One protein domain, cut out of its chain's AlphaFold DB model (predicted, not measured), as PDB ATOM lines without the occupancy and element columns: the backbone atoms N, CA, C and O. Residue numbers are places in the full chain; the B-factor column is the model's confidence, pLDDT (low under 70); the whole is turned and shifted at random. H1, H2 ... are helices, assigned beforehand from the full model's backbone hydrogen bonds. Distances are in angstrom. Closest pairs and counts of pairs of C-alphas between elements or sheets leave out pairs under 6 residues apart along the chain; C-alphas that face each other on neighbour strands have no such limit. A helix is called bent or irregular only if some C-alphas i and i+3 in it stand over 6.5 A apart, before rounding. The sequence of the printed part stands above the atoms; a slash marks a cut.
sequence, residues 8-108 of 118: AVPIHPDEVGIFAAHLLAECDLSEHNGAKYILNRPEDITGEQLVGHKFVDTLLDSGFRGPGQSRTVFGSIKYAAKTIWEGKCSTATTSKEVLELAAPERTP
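Overview. This is residues 8 to 108 of the 118 residues of an uncharacterized protein of Aspergillus sergii (UniProt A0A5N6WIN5). Two small helical parts stand at opposite ends of a long, loose shape: at one end H4 meets the side of H1 with its last residues, about perpendicular to it, like a T, with the long link of residues 26 to 46 looping out from the end of H1, and at the other end H2 and H3 run opposite ways, loosely side by side. Two stretches without a named helix, residues 42 to 46 and 86 to 95, run between these ends, and residues 66 to 73 stick out at the far tip of the H2 and H3 pair. The printed part has 101 residues with four named helices in the order H1, H2, H3, H4 and no named strand; the class is all helix, although only 50 of the 101 residues, under half, are in named elements. The whole is loose, with a radius of gyration of the C-alphas of 17.2 A, and elongated, spanning 50 by 30 by 23 A.

Along the chain. H1 holds residues 13 to 25, from C-alpha 13 at (16.334, 22.836, 42.151), and is 18.8 A long from first to last C-alpha. H2, residues 47 to 61, is 17.9 A long and irregular: C-alphas 50 and 53 are 9.2 A apart, and its line is a rough one. H3, residues 71 to 85, is 21.0 A long and begins with C-alpha 71 at (4.694, 4.024, 55.086). H4, residues 96 to 102, is 10.0 A long and ends with C-alpha 102 at (16.370, 34.840, 35.807).

Arrangement. H1 touches H4 with its residues 18 to 23 alone. Their closest C-alphas, those of Phe 19 and Ala 102, are 5.3 A apart, and their lines stand about perpendicular, at 89 degrees. H1 is apart from H2 and from H3. H2 and H3 are close but not clearly touching, with the C-alphas of Leu 60 and Lys 78 the closest at 7.2 A. They run opposite ways at a shallow tilt of 34 degrees, only just short of steep. H4 is apart from H2 and from H3. In H1, H3 and H4 every O i to N i+4 pair is within hydrogen-bond range; in H2 6 of 11 are.

Size, cuts and confidence. The two C-alphas farthest apart, those of Cys 27 and Asp 61, are 50.9 A apart, while the C-alphas of Ala 8 and Pro 108, the first and last printed, are 10.2 A apart. The printed part has no cut. The link from H1 to H2, 21 residues, is long; those from H2 to H3 and from H3 to H4, 9 and 10 residues, are short. Residues 66 to 73, of which 71 to 73 belong to H3, stand free. The mean pLDDT of the printed part of this model is 75.9, and 41 residues are under 70: residues 8 to 9, 42 to 44, 47 to 69, 71 and 81 to 92.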
ATOM      1  N   ALA A   8       2.574  19.287  33.085       66.69
ATOM      2  CA  ALA A   8       3.521  19.011  34.139       66.69
ATOM      3  C   ALA A   8       4.648  20.035  34.036       66.69
ATOM      4  O   ALA A   8       5.292  20.158  32.993       66.69
ATOM      5  N   VAL A   9       4.932  20.724  35.139       68.31
ATOM      6  CA  VAL A   9       5.917  21.809  35.136       68.31
ATOM      7  C   VAL A   9       7.010  21.573  36.189       68.31
ATOM      8  O   VAL A   9       7.149  22.348  37.130       68.31
ATOM      9  N   PRO A  10       7.758  20.452  36.122       71.44
ATOM     10  CA  PRO A  10       8.806  20.161  37.098       71.44
ATOM     11  C   PRO A  10       9.983  21.118  36.921       71.44
ATOM     12  O   PRO A  10      10.537  21.199  35.836       71.44
ATOM     13  N   ILE A  11      10.405  21.799  37.980       78.75
ATOM     14  CA  ILE A  11      11.539  22.730  37.962       78.75
ATOM     15  C   ILE A  11      12.800  22.062  38.535       78.75
ATOM     16  O   ILE A  11      12.708  21.276  39.481       78.75
ATOM     17  N   HIS A  12      13.977  22.355  37.972       82.81
ATOM     18  CA  HIS A  12      15.247  21.896  38.548       82.81
ATOM     19  C   HIS A  12      15.572  22.719  39.808       82.81
ATOM     20  O   HIS A  12      15.395  23.937  39.781       82.81
ATOM     21  N   PRO A  13      16.064  22.111  40.905       83.88
ATOM     22  CA  PRO A  13      16.334  22.836  42.151       83.88
ATOM     23  C   PRO A  13      17.321  23.999  41.973       83.88
ATOM     24  O   PRO A  13      17.097  25.071  42.528       83.88
ATOM     25  N   ASP A  14      18.360  23.832  41.152       87.75
ATOM     26  CA  ASP A  14      19.308  24.918  40.867       87.75
ATOM     27  C   ASP A  14      18.650  26.154  40.245       87.75
ATOM     28  O   ASP A  14      19.099  27.255  40.524       87.75
ATOM     29  N   GLU A  15      17.585  26.015  39.448       88.31
ATOM     30  CA  GLU A  15      16.868  27.172  38.875       88.31
ATOM     31  C   GLU A  15      16.238  28.026  39.980       88.31
ATOM     32  O   GLU A  15      16.255  29.254  39.923       88.31
ATOM     33  N   VAL A  16      15.745  27.379  41.043       89.88
ATOM     34  CA  VAL A  16      15.236  28.072  42.235       89.88
ATOM     35  C   VAL A  16      16.363  28.834  42.928       89.88
ATOM     36  O   VAL A  16      16.177  29.982  43.331       89.88
ATOM     37  N   GLY A  17      17.538  28.211  43.047       91.19
ATOM     38  CA  GLY A  17      18.722  28.837  43.634       91.19
ATOM     39  C   GLY A  17      19.239  30.018  42.813       91.19
ATOM     40  O   GLY A  17      19.550  31.063  43.376       91.19
ATOM     41  N   ILE A  18      19.282  29.875  41.488       92.69
ATOM     42  CA  ILE A  18      19.715  30.917  40.553       92.69
ATOM     43  C   ILE A  18      18.775  32.120  40.637       92.69
ATOM     44  O   ILE A  18      19.253  33.239  40.821       92.69
ATOM     45  N   PHE A  19      17.457  31.908  40.570       92.81
ATOM     46  CA  PHE A  19      16.488  32.994  40.721       92.81
ATOM     47  C   PHE A  19      16.635  33.701  42.072       92.81
ATOM     48  O   PHE A  19      16.710  34.927  42.124       92.81
ATOM     49  N   ALA A  20      16.747  32.940  43.165       92.19
ATOM     50  CA  ALA A  20      16.938  33.516  44.492       92.19
ATOM     51  C   ALA A  20      18.235  34.336  44.591       92.19
ATOM     52  O   ALA A  20      18.239  35.390  45.219       92.19
ATOM     53  N   ALA A  21      19.322  33.887  43.961       94.00
ATOM     54  CA  ALA A  21      20.589  34.611  43.958       94.00
ATOM     55  C   ALA A  21      20.488  35.955  43.222       94.00
ATOM     56  O   ALA A  21      20.970  36.956  43.745       94.00
ATOM     57  N   HIS A  22      19.829  35.991  42.059       93.50
ATOM     58  CA  HIS A  22      19.595  37.242  41.329       93.50
ATOM     59  C   HIS A  22      18.692  38.186  42.128       93.50
ATOM     60  O   HIS A  22      19.024  39.354  42.294       93.50
ATOM     61  N   LEU A  23      17.616  37.658  42.718       93.06
ATOM     62  CA  LEU A  23      16.707  38.430  43.567       93.06
ATOM     63  C   LEU A  23      17.414  39.047  44.774       93.06
ATOM     64  O   LEU A  23      17.131  40.178  45.135       93.06
ATOM     65  N   LEU A  24      18.344  38.324  45.398       92.62
ATOM     66  CA  LEU A  24      19.116  38.831  46.533       92.62
ATOM     67  C   LEU A  24      20.215  39.827  46.134       92.62
ATOM     68  O   LEU A  24      20.726  40.531  47.004       92.62
ATOM     69  N   ALA A  25      20.601  39.864  44.859       93.88
ATOM     70  CA  ALA A  25      21.628  40.762  44.338       93.88
ATOM     71  C   ALA A  25      21.065  42.099  43.824       93.88
ATOM     72  O   ALA A  25      21.848  43.015  43.562       93.88
ATOM     73  N   GLU A  26      19.741  42.221  43.686       91.56
ATOM     74  CA  GLU A  26      19.083  43.462  43.274       91.56
ATOM     75  C   GLU A  26      19.342  44.609  44.258       91.56
ATOM     76  O   GLU A  26      19.361  44.438  45.480       91.56
ATOM     77  N   CYS A  27      19.544  45.808  43.710       87.31
ATOM     78  CA  CYS A  27      19.841  46.997  44.513       87.31
ATOM     79  C   CYS A  27      18.588  47.584  45.180       87.31
ATOM     80  O   CYS A  27      18.699  48.244  46.214       87.31
ATOM     81  N   ASP A  28      17.410  47.351  44.597       89.94
ATOM     82  CA  ASP A  28      16.116  47.778  45.125       89.94
ATOM     83  C   ASP A  28      15.146  46.591  45.145       89.94
ATOM     84  O   ASP A  28      14.865  45.977  44.122       89.94
ATOM     85  N   LEU A  29      14.623  46.272  46.331       88.81
ATOM     86  CA  LEU A  29      13.698  45.156  46.547       88.81
ATOM     87  C   LEU A  29      12.249  45.609  46.748       88.81
ATOM     88  O   LEU A  29      11.392  44.794  47.099       88.81
ATOM     89  N   SER A  30      11.959  46.899  46.565       90.88
ATOM     90  CA  SER A  30      10.643  47.475  46.852       90.88
ATOM     91  C   SER A  30       9.524  46.789  46.060       90.88
ATOM     92  O   SER A  30       8.459  46.528  46.619       90.88
ATOM     93  N   GLU A  31       9.780  46.418  44.802       87.19
ATOM     94  CA  GLU A  31       8.826  45.706  43.934       87.19
ATOM     95  C   GLU A  31       8.672  44.214  44.287       87.19
ATOM     96  O   GLU A  31       7.687  43.575  43.913       87.19
ATOM     97  N   HIS A  32       9.615  43.659  45.052       89.44
ATOM     98  CA  HIS A  32       9.651  42.246  45.431       89.44
ATOM     99  C   HIS A  32       9.096  41.980  46.841       89.44
ATOM    100  O   HIS A  32       8.817  40.834  47.208       89.44
ATOM    101  N   ASN A  33       8.912  43.022  47.653       89.75
ATOM    102  CA  ASN A  33       8.482  42.885  49.039       89.75
ATOM    103  C   ASN A  33       7.041  42.355  49.155       89.75
ATOM    104  O   ASN A  33       6.080  43.006  48.747       89.75
ATOM    105  N   GLY A  34       6.884  41.169  49.749       88.38
ATOM    106  CA  GLY A  34       5.585  40.497  49.885       88.38
ATOM    107  C   GLY A  34       5.034  39.922  48.574       88.38
ATOM    108  O   GLY A  34       3.906  39.420  48.558       88.38
ATOM    109  N   ALA A  35       5.812  39.969  47.490       89.75
ATOM    110  CA  ALA A  35       5.424  39.412  46.208       89.75
ATOM    111  C   ALA A  35       5.425  37.876  46.240       89.75
ATOM    112  O   ALA A  35       6.172  37.230  46.979       89.75
ATOM    113  N   LYS A  36       4.569  37.277  45.409       90.88
ATOM    114  CA  LYS A  36       4.491  35.827  45.221       90.88
ATOM    115  C   LYS A  36       4.886  35.484  43.791       90.88
ATOM    116  O   LYS A  36       4.159  35.825  42.862       90.88
ATOM    117  N   TYR A  37       5.972  34.732  43.644       89.00
ATOM    118  CA  TYR A  37       6.462  34.278  42.347       89.00
ATOM    119  C   TYR A  37       6.062  32.838  42.053       89.00
ATOM    120  O   TYR A  37       6.150  31.955  42.908       89.00
ATOM    121  N   ILE A  38       5.618  32.612  40.821       87.50
ATOM    122  CA  ILE A  38       5.400  31.285  40.260       87.50
ATOM    123  C   ILE A  38       6.647  30.952  39.451       87.50
ATOM    124  O   ILE A  38       6.882  31.536  38.394       87.50
ATOM    125  N   LEU A  39       7.459  30.037  39.979       86.50
ATOM    126  CA  LEU A  39       8.671  29.561  39.327       86.50
ATOM    127  C   LEU A  39       8.375  28.241  38.626       86.50
ATOM    128  O   LEU A  39       8.254  27.198  39.266       86.50
ATOM    129  N   ASN A  40       8.238  28.316  37.314       81.69
ATOM    130  CA  ASN A  40       7.910  27.196  36.454       81.69
ATOM    131  C   ASN A  40       8.888  27.175  35.270       81.69
ATOM    132  O   ASN A  40       9.652  28.116  35.054       81.69
ATOM    133  N   ARG A  41       8.928  26.073  34.530       70.69
ATOM    134  CA  ARG A  41       9.854  25.897  33.406       70.69
ATOM    135  C   ARG A  41       9.546  26.815  32.219       70.69
ATOM    136  O   ARG A  41       8.427  27.315  32.129       70.69
ATOM    137  N   PRO A  42      10.500  26.959  31.278       67.75
ATOM    138  CA  PRO A  42      10.270  27.647  30.007       67.75
ATOM    139  C   PRO A  42       9.293  26.894  29.087       67.75
ATOM    140  O   PRO A  42       8.674  27.511  28.225       67.75
ATOM    141  N   GLU A  43       9.130  25.577  29.275       68.19
ATOM    142  CA  GLU A  43       8.269  24.728  28.447       68.19
ATOM    143  C   GLU A  43       7.332  23.842  29.288       68.19
ATOM    144  O   GLU A  43       7.750  23.148  30.233       68.19
ATOM    145  N   ASP A  44       6.062  23.819  28.878       68.75
ATOM    146  CA  ASP A  44       5.054  22.875  29.354       68.75
ATOM    147  C   ASP A  44       5.272  21.509  28.691       68.75
ATOM    148  O   ASP A  44       5.347  21.404  27.467       68.75
ATOM    149  N   ILE A  45       5.328  20.442  29.494       72.19
ATOM    150  CA  ILE A  45       5.258  19.066  28.975       72.19
ATOM    151  C   ILE A  45       4.044  18.371  29.554       72.19
ATOM    152  O   ILE A  45       3.585  18.719  30.635       72.19
ATOM    153  N   THR A  46       3.544  17.344  28.891       72.88
ATOM    154  CA  THR A  46       2.452  16.534  29.425       72.88
ATOM    155  C   THR A  46       2.971  15.412  30.329       72.88
ATOM    156  O   THR A  46       4.151  15.042  30.297       72.88
ATOM    157  N   GLY A  47       2.092  14.821  31.143       66.06
ATOM    158  CA  GLY A  47       2.441  13.634  31.931       66.06
ATOM    159  C   GLY A  47       2.914  12.454  31.076       66.06
ATOM    160  O   GLY A  47       3.781  11.691  31.508       66.06
ATOM    161  N   GLU A  48       2.408  12.330  29.844       68.56
ATOM    162  CA  GLU A  48       2.869  11.327  28.879       68.56
ATOM    163  C   GLU A  48       4.333  11.538  28.477       68.56
ATOM    164  O   GLU A  48       5.104  10.578  28.475       68.56
ATOM    165  N   GLN A  49       4.734  12.787  28.223       68.69
ATOM    166  CA  GLN A  49       6.113  13.139  27.870       68.69
ATOM    167  C   GLN A  49       7.095  12.967  29.037       68.69
ATOM    168  O   GLN A  49       8.280  12.739  28.805       68.69
ATOM    169  N   LEU A  50       6.626  13.069  30.288       65.88
ATOM    170  CA  LEU A  50       7.484  13.004  31.474       65.88
ATOM    171  C   LEU A  50       7.961  11.578  31.802       65.88
ATOM    172  O   LEU A  50       9.112  11.387  32.179       65.88
ATOM    173  N   VAL A  51       7.073  10.586  31.739       59.53
ATOM    174  CA  VAL A  51       7.358   9.241  32.285       59.53
ATOM    175  C   VAL A  51       6.835   8.096  31.421       59.53
ATOM    176  O   VAL A  51       7.276   6.962  31.586       59.53
ATOM    177  N   GLY A  52       5.927   8.357  30.477       57.53
ATOM    178  CA  GLY A  52       5.162   7.304  29.813       57.53
ATOM    179  C   GLY A  52       4.246   6.548  30.792       57.53
ATOM    180  O   GLY A  52       4.581   6.294  31.949       57.53
ATOM    181  N   HIS A  53       3.057   6.150  30.334       53.00
ATOM    182  CA  HIS A  53       2.003   5.580  31.195       53.00
ATOM    183  C   HIS A  53       2.469   4.381  32.050       53.00
ATOM    184  O   HIS A  53       2.046   4.219  33.189       53.00
ATOM    185  N   LYS A  54       3.390   3.557  31.529       56.94
ATOM    186  CA  LYS A  54       3.864   2.339  32.205       56.94
ATOM    187  C   LYS A  54       4.825   2.591  33.365       56.94
ATOM    188  O   LYS A  54       4.866   1.774  34.282       56.94
ATOM    189  N   PHE A  55       5.607   3.672  33.341       58.66
ATOM    190  CA  PHE A  55       6.585   3.931  34.402       58.66
ATOM    191  C   PHE A  55       5.889   4.274  35.716       58.66
ATOM    192  O   PHE A  55       6.313   3.804  36.763       58.66
ATOM    193  N   VAL A  56       4.794   5.035  35.660       58.25
ATOM    194  CA  VAL A  56       4.016   5.438  36.841       58.25
ATOM    195  C   VAL A  56       3.416   4.229  37.541       58.25
ATOM    196  O   VAL A  56       3.621   4.056  38.741       58.25
ATOM    197  N   ASP A  57       2.723   3.381  36.780       60.41
ATOM    198  CA  ASP A  57       2.097   2.170  37.306       60.41
ATOM    199  C   ASP A  57       3.168   1.237  37.885       60.41
ATOM    200  O   ASP A  57       3.071   0.810  39.029       60.41
ATOM    201  N   THR A  58       4.276   1.042  37.163       65.31
ATOM    202  CA  THR A  58       5.398   0.215  37.633       65.31
ATOM    203  C   THR A  58       6.091   0.811  38.862       65.31
ATOM    204  O   THR A  58       6.477   0.072  39.758       65.31
ATOM    205  N   LEU A  59       6.251   2.130  38.967       62.97
ATOM    206  CA  LEU A  59       6.864   2.792  40.124       62.97
ATOM    207  C   LEU A  59       5.958   2.710  41.362       62.97
ATOM    208  O   LEU A  59       6.430   2.460  42.471       62.97
ATOM    209  N   LEU A  60       4.652   2.897  41.173       60.25
ATOM    210  CA  LEU A  60       3.662   2.796  42.243       60.25
ATOM    211  C   LEU A  60       3.468   1.346  42.712       60.25
ATOM    212  O   LEU A  60       3.291   1.138  43.916       60.25
ATOM    213  N   ASP A  61       3.541   0.371  41.802       62.88
ATOM    214  CA  ASP A  61       3.352  -1.059  42.087       62.88
ATOM    215  C   ASP A  61       4.635  -1.769  42.532       62.88
ATOM    216  O   ASP A  61       4.580  -2.616  43.423       62.88
ATOM    217  N   SER A  62       5.804  -1.384  42.002       63.78
ATOM    218  CA  SER A  62       7.119  -1.815  42.530       63.78
ATOM    219  C   SER A  62       7.292  -1.409  43.987       63.78
ATOM    220  O   SER A  62       8.111  -1.969  44.715       63.78
ATOM    221  N   GLY A  63       6.484  -0.434  44.412       57.72
ATOM    222  CA  GLY A  63       6.285  -0.097  45.792       57.72
ATOM    223  C   GLY A  63       7.535   0.451  46.430       57.72
ATOM    224  O   GLY A  63       7.600   0.267  47.632       57.72
ATOM    225  N   PHE A  64       8.460   1.061  45.658       54.66
ATOM    226  CA  PHE A  64       9.672   1.797  46.068       54.66
ATOM    227  C   PHE A  64       9.844   1.776  47.597       54.66
ATOM    228  O   PHE A  64       9.490   2.719  48.296       54.66
ATOM    229  N   ARG A  65      10.220   0.606  48.121       57.88
ATOM    230  CA  ARG A  65      10.262   0.280  49.553       57.88
ATOM    231  C   ARG A  65      11.587  -0.389  49.782       57.88
ATOM    232  O   ARG A  65      11.700  -1.612  49.820       57.88
ATOM    233  N   GLY A  66      12.602   0.444  49.927       60.25
ATOM    234  CA  GLY A  66      13.799   0.017  50.624       60.25
ATOM    235  C   GLY A  66      13.463  -0.275  52.094       60.25
ATOM    236  O   GLY A  66      12.525   0.316  52.650       60.25
ATOM    237  N   PRO A  67      14.218  -1.159  52.763       62.69
ATOM    238  CA  PRO A  67      14.179  -1.262  54.217       62.69
ATOM    239  C   PRO A  67      14.362   0.129  54.856       62.69
ATOM    240  O   PRO A  67      15.234   0.886  54.442       62.69
ATOM    241  N   GLY A  68      13.534   0.485  55.845       69.94
ATOM    242  CA  GLY A  68      13.630   1.767  56.568       69.94
ATOM    243  C   GLY A  68      12.765   2.919  56.035       69.94
ATOM    244  O   GLY A  68      12.760   3.999  56.619       69.94
ATOM    245  N   GLN A  69      11.992   2.715  54.967       67.69
ATOM    246  CA  GLN A  69      11.151   3.769  54.391       67.69
ATOM    247  C   GLN A  69       9.775   3.921  55.078       67.69
ATOM    248  O   GLN A  69       9.082   2.946  55.379       67.69
ATOM    249  N   SER A  70       9.355   5.171  55.315       74.50
ATOM    250  CA  SER A  70       8.119   5.507  56.042       74.50
ATOM    251  C   SER A  70       6.855   5.234  55.224       74.50
ATOM    252  O   SER A  70       6.612   5.857  54.190       74.50
ATOM    253  N   ARG A  71       5.975   4.363  55.736       69.75
ATOM    254  CA  ARG A  71       4.694   4.024  55.086       69.75
ATOM    255  C   ARG A  71       3.796   5.243  54.873       69.75
ATOM    256  O   ARG A  71       3.086   5.298  53.874       69.75
ATOM    257  N   THR A  72       3.832   6.198  55.797       78.50
ATOM    258  CA  THR A  72       2.994   7.401  55.753       78.50
ATOM    259  C   THR A  72       3.460   8.363  54.664       78.50
ATOM    260  O   THR A  72       2.631   8.861  53.909       78.50
ATOM    261  N   VAL A  73       4.777   8.562  54.529       75.06
ATOM    262  CA  VAL A  73       5.363   9.417  53.481       75.06
ATOM    263  C   VAL A  73       5.112   8.820  52.097       75.06
ATOM    264  O   VAL A  73       4.675   9.511  51.186       75.06
ATOM    265  N   PHE A  74       5.286   7.507  51.940       72.50
ATOM    266  CA  PHE A  74       4.968   6.852  50.669       72.50
ATOM    267  C   PHE A  74       3.471   6.891  50.339       72.50
ATOM    268  O   PHE A  74       3.094   7.081  49.183       72.50
ATOM    269  N   GLY A  75       2.611   6.769  51.354       72.12
ATOM    270  CA  GLY A  75       1.175   6.979  51.205       72.12
ATOM    271  C   GLY A  75       0.856   8.382  50.689       72.12
ATOM    272  O   GLY A  75       0.146   8.509  49.692       72.12
ATOM    273  N   SER A  76       1.409   9.430  51.308       75.50
ATOM    274  CA  SER A  76       1.148  10.812  50.892       75.50
ATOM    275  C   SER A  76       1.657  11.103  49.480       75.50
ATOM    276  O   SER A  76       0.926  11.720  48.709       75.50
ATOM    277  N   ILE A  77       2.829  10.588  49.092       73.31
ATOM    278  CA  ILE A  77       3.356  10.711  47.722       73.31
ATOM    279  C   ILE A  77       2.410  10.049  46.713       73.31
ATOM    280  O   ILE A  77       2.086  10.655  45.692       73.31
ATOM    281  N   LYS A  78       1.903   8.840  47.004       70.31
ATOM    282  CA  LYS A  78       0.933   8.147  46.139       70.31
ATOM    283  C   LYS A  78      -0.371   8.938  45.988       70.31
ATOM    284  O   LYS A  78      -0.877   9.075  44.876       70.31
ATOM    285  N   TYR A  79      -0.916   9.477  47.079       72.25
ATOM    286  CA  TYR A  79      -2.146  10.274  47.026       72.25
ATOM    287  C   TYR A  79      -1.946  11.619  46.323       72.25
ATOM    288  O   TYR A  79      -2.757  11.970  45.469       72.25
ATOM    289  N   ALA A  80      -0.846  12.324  46.601       70.56
ATOM    290  CA  ALA A  80      -0.482  13.542  45.883       70.56
ATOM    291  C   ALA A  80      -0.347  13.255  44.384       70.56
ATOM    292  O   ALA A  80      -0.906  13.966  43.553       70.56
ATOM    293  N   ALA A  81       0.302  12.143  44.026       67.12
ATOM    294  CA  ALA A  81       0.433  11.721  42.644       67.12
ATOM    295  C   ALA A  81      -0.917  11.498  41.950       67.12
ATOM    296  O   ALA A  81      -1.022  11.844  40.774       67.12
ATOM    297  N   LYS A  82      -1.922  10.976  42.664       69.00
ATOM    298  CA  LYS A  82      -3.293  10.808  42.166       69.00
ATOM    299  C   LYS A  82      -3.987  12.150  41.923       69.00
ATOM    300  O   LYS A  82      -4.628  12.318  40.897       69.00
ATOM    301  N   THR A  83      -3.834  13.123  42.821       68.38
ATOM    302  CA  THR A  83      -4.416  14.466  42.647       68.38
ATOM    303  C   THR A  83      -3.848  15.187  41.424       68.38
ATOM    304  O   THR A  83      -4.602  15.812  40.679       68.38
ATOM    305  N   ILE A  84      -2.539  15.051  41.182       66.38
ATOM    306  CA  ILE A  84      -1.894  15.589  39.975       66.38
ATOM    307  C   ILE A  84      -2.423  14.859  38.720       66.38
ATOM    308  O   ILE A  84      -2.683  15.498  37.703       66.38
ATOM    309  N   TRP A  85      -2.655  13.541  38.800       64.44
ATOM    310  CA  TRP A  85      -3.230  12.749  37.703       64.44
ATOM    311  C   TRP A  85      -4.685  13.115  37.388       64.44
ATOM    312  O   TRP A  85      -5.109  13.080  36.242       64.44
ATOM    313  N   GLU A  86      -5.464  13.501  38.393       69.69
ATOM    314  CA  GLU A  86      -6.842  13.965  38.210       69.69
ATOM    315  C   GLU A  86      -6.920  15.391  37.626       69.69
ATOM    316  O   GLU A  86      -8.014  15.943  37.522       69.69
ATOM    317  N   GLY A  87      -5.783  16.010  37.276       64.69
ATOM    318  CA  GLY A  87      -5.730  17.351  36.686       64.69
ATOM    319  C   GLY A  87      -6.141  18.467  37.645       64.69
ATOM    320  O   GLY A  87      -6.467  19.567  37.216       64.69
ATOM    321  N   LYS A  88      -6.141  18.199  38.956       68.56
ATOM    322  CA  LYS A  88      -6.576  19.158  39.986       68.56
ATOM    323  C   LYS A  88      -5.489  20.164  40.379       68.56
ATOM    324  O   LYS A  88      -5.731  21.022  41.225       68.56
ATOM    325  N   CYS A  89      -4.294  20.049  39.807       62.72
ATOM    326  CA  CYS A  89      -3.196  20.988  40.017       62.72
ATOM    327  C   CYS A  89      -3.267  22.133  39.000       62.72
ATOM    328  O   CYS A  89      -3.498  21.898  37.818       62.72
ATOM    329  N   SER A  90      -3.059  23.370  39.459       61.06
ATOM    330  CA  SER A  90      -3.051  24.551  38.593       61.06
ATOM    331  C   SER A  90      -1.835  24.557  37.665       61.06
ATOM    332  O   SER A  90      -0.706  24.422  38.136       61.06
ATOM    333  N   THR A  91      -2.059  24.816  36.381       62.50
ATOM    334  CA  THR A  91      -1.032  24.946  35.337       62.50
ATOM    335  C   THR A  91      -0.671  26.418  35.132       62.50
ATOM    336  O   THR A  91      -0.824  26.968  34.044       62.50
ATOM    337  N   ALA A  92      -0.318  27.110  36.216       62.72
ATOM    338  CA  ALA A  92       0.023  28.526  36.124       62.72
ATOM    339  C   ALA A  92       1.348  28.694  35.369       62.72
ATOM    340  O   ALA A  92       2.270  27.916  35.580       62.72
ATOM    341  N   THR A  93       1.460  29.694  34.504       72.44
ATOM    342  CA  THR A  93       2.717  29.995  33.808       72.44
ATOM    343  C   THR A  93       3.699  30.696  34.745       72.44
ATOM    344  O   THR A  93       3.297  31.290  35.750       72.44
ATOM    345  N   THR A  94       4.990  30.634  34.420       81.88
ATOM    346  CA  THR A  94       6.050  31.356  35.139       81.88
ATOM    347  C   THR A  94       5.738  32.850  35.221       81.88
ATOM    348  O   THR A  94       5.287  33.448  34.243       81.88
ATOM    349  N   SER A  95       5.956  33.445  36.394       85.44
ATOM    350  CA  SER A  95       5.774  34.881  36.631       85.44
ATOM    351  C   SER A  95       6.665  35.716  35.703       85.44
ATOM    352  O   SER A  95       7.799  35.336  35.418       85.44
ATOM    353  N   LYS A  96       6.182  36.879  35.254       86.12
ATOM    354  CA  LYS A  96       6.924  37.761  34.336       86.12
ATOM    355  C   LYS A  96       8.233  38.248  34.954       86.12
ATOM    356  O   LYS A  96       9.264  38.226  34.302       86.12
ATOM    357  N   GLU A  97       8.187  38.584  36.233       86.38
ATOM    358  CA  GLU A  97       9.318  39.057  37.029       86.38
ATOM    359  C   GLU A  97      10.411  37.988  37.134       86.38
ATOM    360  O   GLU A  97      11.596  38.297  37.141       86.38
ATOM    361  N   VAL A  98      10.019  36.711  37.160       87.44
ATOM    362  CA  VAL A  98      10.965  35.591  37.124       87.44
ATOM    363  C   VAL A  98      11.661  35.529  35.773       87.44
ATOM    364  O   VAL A  98      12.875  35.375  35.733       87.44
ATOM    365  N   LEU A  99      10.914  35.672  34.675       87.38
ATOM    366  CA  LEU A  99      11.486  35.661  33.326       87.38
ATOM    367  C   LEU A  99      12.416  36.855  33.081       87.38
ATOM    368  O   LEU A  99      13.400  36.720  32.363       87.38
ATOM    369  N   GLU A 100      12.107  38.010  33.668       88.75
ATOM    370  CA  GLU A 100      12.923  39.221  33.540       88.75
ATOM    371  C   GLU A 100      14.202  39.156  34.379       88.75
ATOM    372  O   GLU A 100      15.236  39.655  33.941       88.75
ATOM    373  N   LEU A 101      14.148  38.522  35.553       88.88
ATOM    374  CA  LEU A 101      15.276  38.464  36.479       88.88
ATOM    375  C   LEU A 101      16.208  37.271  36.230       88.88
ATOM    376  O   LEU A 101      17.428  37.417  36.245       88.88
ATOM    377  N   ALA A 102      15.638  36.080  36.043       90.19
ATOM    378  CA  ALA A 102      16.370  34.840  35.807       90.19
ATOM    379  C   ALA A 102      15.431  33.793  35.191       90.19
ATOM    380  O   ALA A 102      14.894  32.923  35.888       90.19
ATOM    381  N   ALA A 103      15.206  33.899  33.880       87.75
ATOM    382  CA  ALA A 103      14.414  32.920  33.147       87.75
ATOM    383  C   ALA A 103      15.034  31.518  33.288       87.75
ATOM    384  O   ALA A 103      16.225  31.366  33.016       87.75
ATOM    385  N   PRO A 104      14.260  30.486  33.674       86.19
ATOM    386  CA  PRO A 104      14.811  29.143  33.775       86.19
ATOM    387  C   PRO A 104      15.202  28.604  32.398       86.19
ATOM    388  O   PRO A 104      14.399  28.664  31.466       86.19
ATOM    389  N   GLU A 105      16.412  28.059  32.270       86.56
ATOM    390  CA  GLU A 105      16.986  27.706  30.959       86.56
ATOM    391  C   GLU A 105      16.987  26.197  30.684       86.56
ATOM    392  O   GLU A 105      16.904  25.777  29.529       86.56
ATOM    393  N   ARG A 106      17.053  25.357  31.727       84.00
ATOM    394  CA  ARG A 106      17.172  23.901  31.551       84.00
ATOM    395  C   ARG A 106      15.903  23.275  30.974       84.00
ATOM    396  O   ARG A 106      14.805  23.375  31.534       84.00
ATOM    397  N   THR A 107      16.086  22.505  29.909       80.44
ATOM    398  CA  THR A 107      15.030  21.710  29.277       80.44
ATOM    399  C   THR A 107      14.678  20.467  30.111       80.44
ATOM    400  O   THR A 107      15.497  19.963  30.886       80.44
ATOM    401  N   PRO A 108      13.476  19.882  29.926       72.88
ATOM    402  CA  PRO A 108      13.095  18.624  30.573       72.88
ATOM    403  C   PRO A 108      14.116  17.491  30.410       72.88
ATOM    404  O   PRO A 108      14.349  16.725  31.345       72.88
TER     405      PRO A 108